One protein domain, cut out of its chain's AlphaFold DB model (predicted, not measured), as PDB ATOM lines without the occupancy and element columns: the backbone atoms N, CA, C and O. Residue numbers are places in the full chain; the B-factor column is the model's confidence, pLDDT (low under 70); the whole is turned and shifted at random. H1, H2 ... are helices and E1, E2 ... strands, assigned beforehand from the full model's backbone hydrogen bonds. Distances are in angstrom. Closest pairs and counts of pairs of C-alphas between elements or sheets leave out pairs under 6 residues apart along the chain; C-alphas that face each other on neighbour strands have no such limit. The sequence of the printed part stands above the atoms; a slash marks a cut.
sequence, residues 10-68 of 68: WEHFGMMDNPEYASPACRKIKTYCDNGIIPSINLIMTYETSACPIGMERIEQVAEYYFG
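What this domain is: This is residues 10 to 68 of the 68 residues of an uncharacterized protein of Clostridium sp. CAG:264 (UniProt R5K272). What does one see first? A short ribbon of two parallel strands, E1 and E2, stands in the middle of a flat row, with H1 over one of its faces and H2 over the other. Both helices run back against the direction of the strands, with few close C-alpha contacts to them. What is it made of? The 59 printed residues hold E1, H1, E2 and H2 in that order, of the mixed class, helices and strands. How large is it? It is only just compact, close to loose, with a radius of gyration of the C-alphas of 12.4 A, and it spans 32 by 32 by 10 A.

How they stand to each other: How do the strands pair? E1, residues 10 to 13, and E2, residues 43 to 47, are parallel neighbours at 26 degrees. N 13 and O 46 are 2.8 A apart and N 46 and O 11 are 3.1 A apart, both within hydrogen-bond range. What joins them? H1, residues 19 to 34, completes a strand-helix-strand unit, two parallel strands with a helix between them in the chain, and its crossover is right-handed. The closest C-alphas of E1 and H1, those of Phe 13 and Ala 25, are 7.3 A apart. Where is the last helix? H2, residues 56 to 67, and E2 are near each other, with 7 pairs of C-alphas within 10 A. H2 is apart from E1 and from H1. How do the helix backbones stand? Every O i to N i+4 pair is within hydrogen-bond range in H2, and 11 of 12 are in H1.

Where its parts are: Where does the first element begin? E1 begins at C-alpha 10, (126.814, 128.791, 114.200), and is 10.2 A long. How long are the others? From first to last C-alpha, H1 measures 22.7 A, E2 13.0 A and H2 16.2 A. Where does the last one end? H2 ends at C-alpha 67, (115.786, 132.265, 113.301).

The domain as a whole: Which C-alphas are farthest apart? Those of Glu 20 and Gly 68, at 35.5 A. Is there a cut or a long link? The printed part has no cut; the link from E1 to H1 is tight, and those from H1 to E2 and from E2 to H2 are short. Is confidence low anywhere? The mean pLDDT of the printed part is 96.6, and no printed residue is under 70.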
ATOM      1  N   TRP A  10     126.389 128.021 115.367       97.25
ATOM      2  CA  TRP A  10     126.814 128.791 114.200       97.25
ATOM      3  C   TRP A  10     128.307 129.104 114.300       97.25
ATOM      4  O   TRP A  10     128.749 129.717 115.268       97.25
ATOM      5  N   GLU A  11     129.081 128.661 113.309       97.56
ATOM      6  CA  GLU A  11     130.521 128.911 113.194       97.56
ATOM      7  C   GLU A  11     130.839 129.598 111.856       97.56
ATOM      8  O   GLU A  11     130.311 129.225 110.804       97.56
ATOM      9  N   HIS A  12     131.739 130.581 111.897       97.25
ATOM     10  CA  HIS A  12     132.256 131.269 110.719       97.25
ATOM     11  C   HIS A  12     133.725 130.902 110.461       97.25
ATOM     12  O   HIS A  12     134.569 131.031 111.346       97.25
ATOM     13  N   PHE A  13     134.039 130.483 109.236       97.81
ATOM     14  CA  PHE A  13     135.373 130.073 108.803       97.81
ATOM     15  C   PHE A  13     136.013 131.148 107.905       97.81
ATOM     16  O   PHE A  13     135.769 131.192 106.698       97.81
ATOM     17  N   GLY A  14     136.841 131.996 108.526       97.00
ATOM     18  CA  GLY A  14     137.319 133.284 107.990       97.00
ATOM     19  C   GLY A  14     138.485 133.267 106.988       97.00
ATOM     20  O   GLY A  14     138.784 134.260 106.342       97.00
ATOM     21  N   MET A  15     139.238 132.172 106.903       96.88
ATOM     22  CA  MET A  15     140.523 132.156 106.178       96.88
ATOM     23  C   MET A  15     140.654 130.906 105.315       96.88
ATOM     24  O   MET A  15     141.669 130.210 105.348       96.88
ATOM     25  N   MET A  16     139.596 130.558 104.582       97.62
ATOM     26  CA  MET A  16     139.540 129.288 103.847       97.62
ATOM     27  C   MET A  16     140.474 129.231 102.631       97.62
ATOM     28  O   MET A  16     140.699 128.155 102.083       97.62
ATOM     29  N   ASP A  17     141.060 130.361 102.242       97.69
ATOM     30  CA  ASP A  17     142.141 130.478 101.265       97.69
ATOM     31  C   ASP A  17     143.543 130.298 101.866       97.69
ATOM     32  O   ASP A  17     144.496 130.105 101.115       97.69
ATOM     33  N   ASN A  18     143.688 130.308 103.197       97.94
ATOM     34  CA  ASN A  18     144.940 129.976 103.872       97.94
ATOM     35  C   ASN A  18     145.008 128.455 104.142       97.94
ATOM     36  O   ASN A  18     144.288 127.958 105.014       97.94
ATOM     37  N   PRO A  19     145.903 127.695 103.477       95.69
ATOM     38  CA  PRO A  19     145.999 126.245 103.662       95.69
ATOM     39  C   PRO A  19     146.345 125.821 105.099       95.69
ATOM     40  O   PRO A  19     145.882 124.775 105.564       95.69
ATOM     41  N   GLU A  20     147.127 126.637 105.815       97.31
ATOM     42  CA  GLU A  20     147.507 126.389 107.209       97.31
ATOM     43  C   GLU A  20     146.318 126.534 108.159       97.31
ATOM     44  O   GLU A  20     146.291 125.874 109.196       97.31
ATOM     45  N   TYR A  21     145.311 127.334 107.792       97.56
ATOM     46  CA  TYR A  21     144.053 127.455 108.527       97.56
ATOM     47  C   TYR A  21     143.008 126.425 108.078       97.56
ATOM     48  O   TYR A  21     142.365 125.785 108.914       97.56
ATOM     49  N   ALA A  22     142.862 126.217 106.767       97.56
ATOM     50  CA  ALA A  22     141.839 125.349 106.191       97.56
ATOM     51  C   ALA A  22     141.974 123.889 106.664       97.56
ATOM     52  O   ALA A  22     140.982 123.235 106.984       97.56
ATOM     53  N   SER A  23     143.203 123.376 106.783       96.31
ATOM     54  CA  SER A  23     143.451 122.010 107.268       96.31
ATOM     55  C   SER A  23     142.974 121.789 108.722       96.31
ATOM     56  O   SER A  23     142.203 120.852 108.968       96.31
ATOM     57  N   PRO A  24     143.355 122.626 109.709       97.69
ATOM     58  CA  PRO A  24     142.746 122.621 111.039       97.69
ATOM     59  C   PRO A  24     141.232 122.851 111.052       97.69
ATOM     60  O   PRO A  24     140.546 122.187 111.829       97.69
ATOM     61  N   ALA A  25     140.698 123.736 110.205       97.94
ATOM     62  CA  ALA A  25     139.259 123.982 110.118       97.94
ATOM     63  C   ALA A  25     138.489 122.704 109.742       97.94
ATOM     64  O   ALA A  25     137.527 122.342 110.419       97.94
ATOM     65  N   CYS A  26     138.980 121.939 108.762       97.31
ATOM     66  CA  CYS A  26     138.425 120.626 108.415       97.31
ATOM     67  C   CYS A  26     138.460 119.639 109.591       97.31
ATOM     68  O   CYS A  26     137.499 118.900 109.809       97.31
ATOM     69  N   ARG A  27     139.536 119.637 110.394       97.94
ATOM     70  CA  ARG A  27     139.590 118.818 111.619       97.94
ATOM     71  C   ARG A  27     138.555 119.265 112.647       97.94
ATOM     72  O   ARG A  27     137.926 118.409 113.255       97.94
ATOM     73  N   LYS A  28     138.339 120.574 112.808       98.06
ATOM     74  CA  LYS A  28     137.301 121.129 113.693       98.06
ATOM     75  C   LYS A  28     135.908 120.653 113.270       98.06
ATOM     76  O   LYS A  28     135.157 120.167 114.108       98.06
ATOM     77  N   ILE A  29     135.612 120.708 111.968       98.19
ATOM     78  CA  ILE A  29     134.354 120.212 111.389       98.19
ATOM     79  C   ILE A  29     134.172 118.725 111.681       98.19
ATOM     80  O   ILE A  29     133.112 118.315 112.143       98.19
ATOM     81  N   LYS A  30     135.221 117.918 111.482       98.25
ATOM     82  CA  LYS A  30     135.185 116.502 111.851       98.25
ATOM     83  C   LYS A  30     134.878 116.309 113.341       98.25
ATOM     84  O   LYS A  30     134.025 115.493 113.665       98.25
ATOM     85  N   THR A  31     135.518 117.068 114.228       98.50
ATOM     86  CA  THR A  31     135.249 117.000 115.672       98.50
ATOM     87  C   THR A  31     133.798 117.345 116.001       98.50
ATOM     88  O   THR A  31     133.202 116.672 116.837       98.50
ATOM     89  N   TYR A  32     133.207 118.352 115.349       98.12
ATOM     90  CA  TYR A  32     131.781 118.652 115.503       98.12
ATOM     91  C   TYR A  32     130.918 117.450 115.115       98.12
ATOM     92  O   TYR A  32     130.111 116.992 115.926       98.12
ATOM     93  N   CYS A  33     131.163 116.874 113.933       97.75
ATOM     94  CA  CYS A  33     130.425 115.708 113.454       97.75
ATOM     95  C   CYS A  33     130.554 114.503 114.396       97.75
ATOM     96  O   CYS A  33     129.554 113.865 114.718       97.75
ATOM     97  N   ASP A  34     131.767 114.227 114.884       98.31
ATOM     98  CA  ASP A  34     132.049 113.132 115.820       98.31
ATOM     99  C   ASP A  34     131.297 113.294 117.160       98.31
ATOM    100  O   ASP A  34     131.110 112.317 117.881       98.31
ATOM    101  N   ASN A  35     130.832 114.508 117.481       97.44
ATOM    102  CA  ASN A  35     130.059 114.833 118.683       97.44
ATOM    103  C   ASN A  35     128.574 115.138 118.395       97.44
ATOM    104  O   ASN A  35     127.886 115.702 119.244       97.44
ATOM    105  N   GLY A  36     128.058 114.779 117.214       96.12
ATOM    106  CA  GLY A  36     126.643 114.968 116.867       96.12
ATOM    107  C   GLY A  36     126.245 116.410 116.526       96.12
ATOM    108  O   GLY A  36     125.056 116.720 116.446       96.12
ATOM    109  N   ILE A  37     127.225 117.290 116.306       97.38
ATOM    110  CA  ILE A  37     127.033 118.641 115.772       97.38
ATOM    111  C   ILE A  37     127.253 118.553 114.255       97.38
ATOM    112  O   ILE A  37     128.378 118.604 113.758       97.38
ATOM    113  N   ILE A  38     126.167 118.314 113.522       96.25
ATOM    114  CA  ILE A  38     126.153 117.964 112.105       96.25
ATOM    115  C   ILE A  38     125.855 119.204 111.243       96.25
ATOM    116  O   ILE A  38     124.809 119.843 111.429       96.25
ATOM    117  N   PRO A  39     126.726 119.527 110.263       96.19
ATOM    118  CA  PRO A  39     126.466 120.567 109.271       96.19
ATOM    119  C   PRO A  39     125.083 120.423 108.634       96.19
ATOM    120  O   PRO A  39     124.667 119.318 108.285       96.19
ATOM    121  N   SER A  40     124.379 121.545 108.483       89.62
ATOM    122  CA  SER A  40     123.034 121.625 107.887       89.62
ATOM    123  C   SER A  40     121.902 120.939 108.667       89.62
ATOM    124  O   SER A  40     120.762 120.997 108.216       89.62
ATOM    125  N   ILE A  41     122.177 120.310 109.817       93.88
ATOM    126  CA  ILE A  41     121.141 119.810 110.736       93.88
ATOM    127  C   ILE A  41     121.051 120.733 111.949       93.88
ATOM    128  O   ILE A  41     120.026 121.355 112.182       93.88
ATOM    129  N   ASN A  42     122.142 120.844 112.708       95.00
ATOM    130  CA  ASN A  42     122.227 121.672 113.915       95.00
ATOM    131  C   ASN A  42     123.507 122.524 113.953       95.00
ATOM    132  O   ASN A  42     123.789 123.161 114.965       95.00
ATOM    133  N   LEU A  43     124.271 122.567 112.854       97.56
ATOM    134  CA  LEU A  43     125.423 123.446 112.669       97.56
ATOM    135  C   LEU A  43     125.277 124.278 111.391       97.56
ATOM    136  O   LEU A  43     125.355 123.761 110.274       97.56
ATOM    137  N   ILE A  44     125.117 125.581 111.581       97.69
ATOM    138  CA  ILE A  44     125.172 126.608 110.548       97.69
ATOM    139  C   ILE A  44     126.643 126.963 110.332       97.69
ATOM    140  O   ILE A  44     127.383 127.223 111.282       97.69
ATOM    141  N   MET A  45     127.074 126.981 109.076       97.69
ATOM    142  CA  MET A  45     128.451 127.300 108.714       97.69
ATOM    143  C   MET A  45     128.476 128.405 107.668       97.69
ATOM    144  O   MET A  45     127.808 128.306 106.638       97.69
ATOM    145  N   THR A  46     129.274 129.438 107.911       97.62
ATOM    146  CA  THR A  46     129.591 130.467 106.915       97.62
ATOM    147  C   THR A  46     131.086 130.474 106.633       97.62
ATOM    148  O   THR A  46     131.883 130.060 107.470       97.62
ATOM    149  N   TYR A  47     131.473 130.929 105.447       97.25
ATOM    150  CA  TYR A  47     132.852 130.859 104.973       97.25
ATOM    151  C   TYR A  47     133.206 132.145 104.248       97.25
ATOM    152  O   TYR A  47     132.342 132.749 103.611       97.25
ATOM    153  N   GLU A  48     134.475 132.507 104.294       97.56
ATOM    154  CA  GLU A  48     135.043 133.565 103.468       97.56
ATOM    155  C   GLU A  48     136.494 133.238 103.095       97.56
ATOM    156  O   GLU A  48     137.111 132.281 103.577       97.56
ATOM    157  N   THR A  49     137.019 134.058 102.195       97.81
ATOM    158  CA  THR A  49     138.437 134.110 101.830       97.81
ATOM    159  C   THR A  49     138.878 135.564 101.880       97.81
ATOM    160  O   THR A  49     138.029 136.456 101.806       97.81
ATOM    161  N   SER A  50     140.182 135.836 101.898       96.19
ATOM    162  CA  SER A  50     140.672 137.220 101.846       96.19
ATOM    163  C   SER A  50     140.166 138.006 100.621       96.19
ATOM    164  O   SER A  50     139.956 139.214 100.706       96.19
ATOM    165  N   ALA A  51     139.916 137.327  99.492       97.50
ATOM    166  CA  ALA A  51     139.396 137.925  98.259       97.50
ATOM    167  C   ALA A  51     137.865 138.098  98.238       97.50
ATOM    168  O   ALA A  51     137.340 138.858  97.425       97.50
ATOM    169  N   CYS A  52     137.141 137.382  99.099       96.75
ATOM    170  CA  CYS A  52     135.683 137.404  99.169       96.75
ATOM    171  C   CYS A  52     135.251 137.401 100.643       96.75
ATOM    172  O   CYS A  52     134.886 136.339 101.155       96.75
ATOM    173  N   PRO A  53     135.356 138.557 101.330       96.44
ATOM    174  CA  PRO A  53     134.961 138.692 102.727       96.44
ATOM    175  C   PRO A  53     133.440 138.600 102.882       96.44
ATOM    176  O   PRO A  53     132.680 139.029 102.006       96.44
ATOM    177  N   ILE A  54     132.982 138.076 104.015       96.19
ATOM    178  CA  ILE A  54     131.572 138.038 104.367       96.19
ATOM    179  C   ILE A  54     131.102 139.441 104.756       96.19
ATOM    180  O   ILE A  54     131.639 140.098 105.647       96.19
ATOM    181  N   GLY A  55     130.080 139.927 104.058       96.44
ATOM    182  CA  GLY A  55     129.427 141.189 104.393       96.44
ATOM    183  C   GLY A  55     128.390 141.021 105.502       96.44
ATOM    184  O   GLY A  55     127.816 139.943 105.670       96.44
ATOM    185  N   MET A  56     128.080 142.121 106.196       95.38
ATOM    186  CA  MET A  56     127.011 142.163 107.205       95.38
ATOM    187  C   MET A  56     125.662 141.702 106.633       95.38
ATOM    188  O   MET A  56     124.960 140.929 107.273       95.38
ATOM    189  N   GLU A  57     125.357 142.072 105.386       96.75
ATOM    190  CA  GLU A  57     124.143 141.633 104.685       96.75
ATOM    191  C   GLU A  57     124.012 140.101 104.668       96.75
ATOM    192  O   GLU A  57     122.941 139.549 104.909       96.75
ATOM    193  N   ARG A  58     125.119 139.382 104.439       96.00
ATOM    194  CA  ARG A  58     125.102 137.917 104.419       96.00
ATOM    195  C   ARG A  58     124.877 137.331 105.813       96.00
ATOM    196  O   ARG A  58     124.219 136.301 105.924       96.00
ATOM    197  N   ILE A  59     125.418 137.961 106.854       96.38
ATOM    198  CA  ILE A  59     125.191 137.565 108.251       96.38
ATOM    199  C   ILE A  59     123.712 137.725 108.608       96.38
ATOM    200  O   ILE A  59     123.113 136.790 109.132       96.38
ATOM    201  N   GLU A  60     123.106 138.858 108.257       97.56
ATOM    202  CA  GLU A  60     121.682 139.123 108.497       97.56
ATOM    203  C   GLU A  60     120.787 138.124 107.757       97.56
ATOM    204  O   GLU A  60     119.898 137.536 108.365       97.56
ATOM    205  N   GLN A  61     121.076 137.840 106.483       97.44
ATOM    206  CA  GLN A  61     120.341 136.834 105.705       97.44
ATOM    207  C   GLN A  61     120.392 135.438 106.340       97.44
ATOM    208  O   GLN A  61     119.404 134.709 106.303       97.44
ATOM    209  N   VAL A  62     121.542 135.040 106.894       96.44
ATOM    210  CA  VAL A  62     121.676 133.744 107.575       96.44
ATOM    211  C   VAL A  62     120.883 133.749 108.879       96.44
ATOM    212  O   VAL A  62     120.159 132.793 109.137       96.44
ATOM    213  N   ALA A  63     120.978 134.814 109.675       95.38
ATOM    214  CA  ALA A  63     120.221 134.922 110.916       95.38
ATOM    215  C   ALA A  63     118.705 134.848 110.663       95.38
ATOM    216  O   ALA A  63     118.026 134.054 111.307       95.38
ATOM    217  N   GLU A  64     118.203 135.594 109.678       96.81
ATOM    218  CA  GLU A  64     116.791 135.585 109.285       96.81
ATOM    219  C   GLU A  64     116.345 134.206 108.777       96.81
ATOM    220  O   GLU A  64     115.302 133.704 109.171       96.81
ATOM    221  N   TYR A  65     117.150 133.543 107.940       94.38
ATOM    222  CA  TYR A  65     116.774 132.243 107.376       94.38
ATOM    223  C   TYR A  65     116.576 131.150 108.439       94.38
ATOM    224  O   TYR A  65     115.707 130.294 108.279       94.38
ATOM    225  N   TYR A  66     117.401 131.141 109.491       92.19
ATOM    226  CA  TYR A  66     117.357 130.099 110.526       92.19
ATOM    227  C   TYR A  66     116.531 130.486 111.760       92.19
ATOM    228  O   TYR A  66     116.076 129.588 112.470       92.19
ATOM    229  N   PHE A  67     116.370 131.783 112.043       90.94
ATOM    230  CA  PHE A  67     115.786 132.265 113.301       90.94
ATOM    231  C   PHE A  67     114.691 133.334 113.145       90.94
ATOM    232  O   PHE A  67     114.151 133.760 114.170       90.94
ATOM    233  N   GLY A  68     114.400 133.781 111.920       88.06
ATOM    234  CA  GLY A  68     113.292 134.691 111.600       88.06
ATOM    235  C   GLY A  68     111.928 134.010 111.535       88.06
ATOM    236  O   GLY A  68     111.866 132.758 111.514       88.06
TER     237      GLY A  68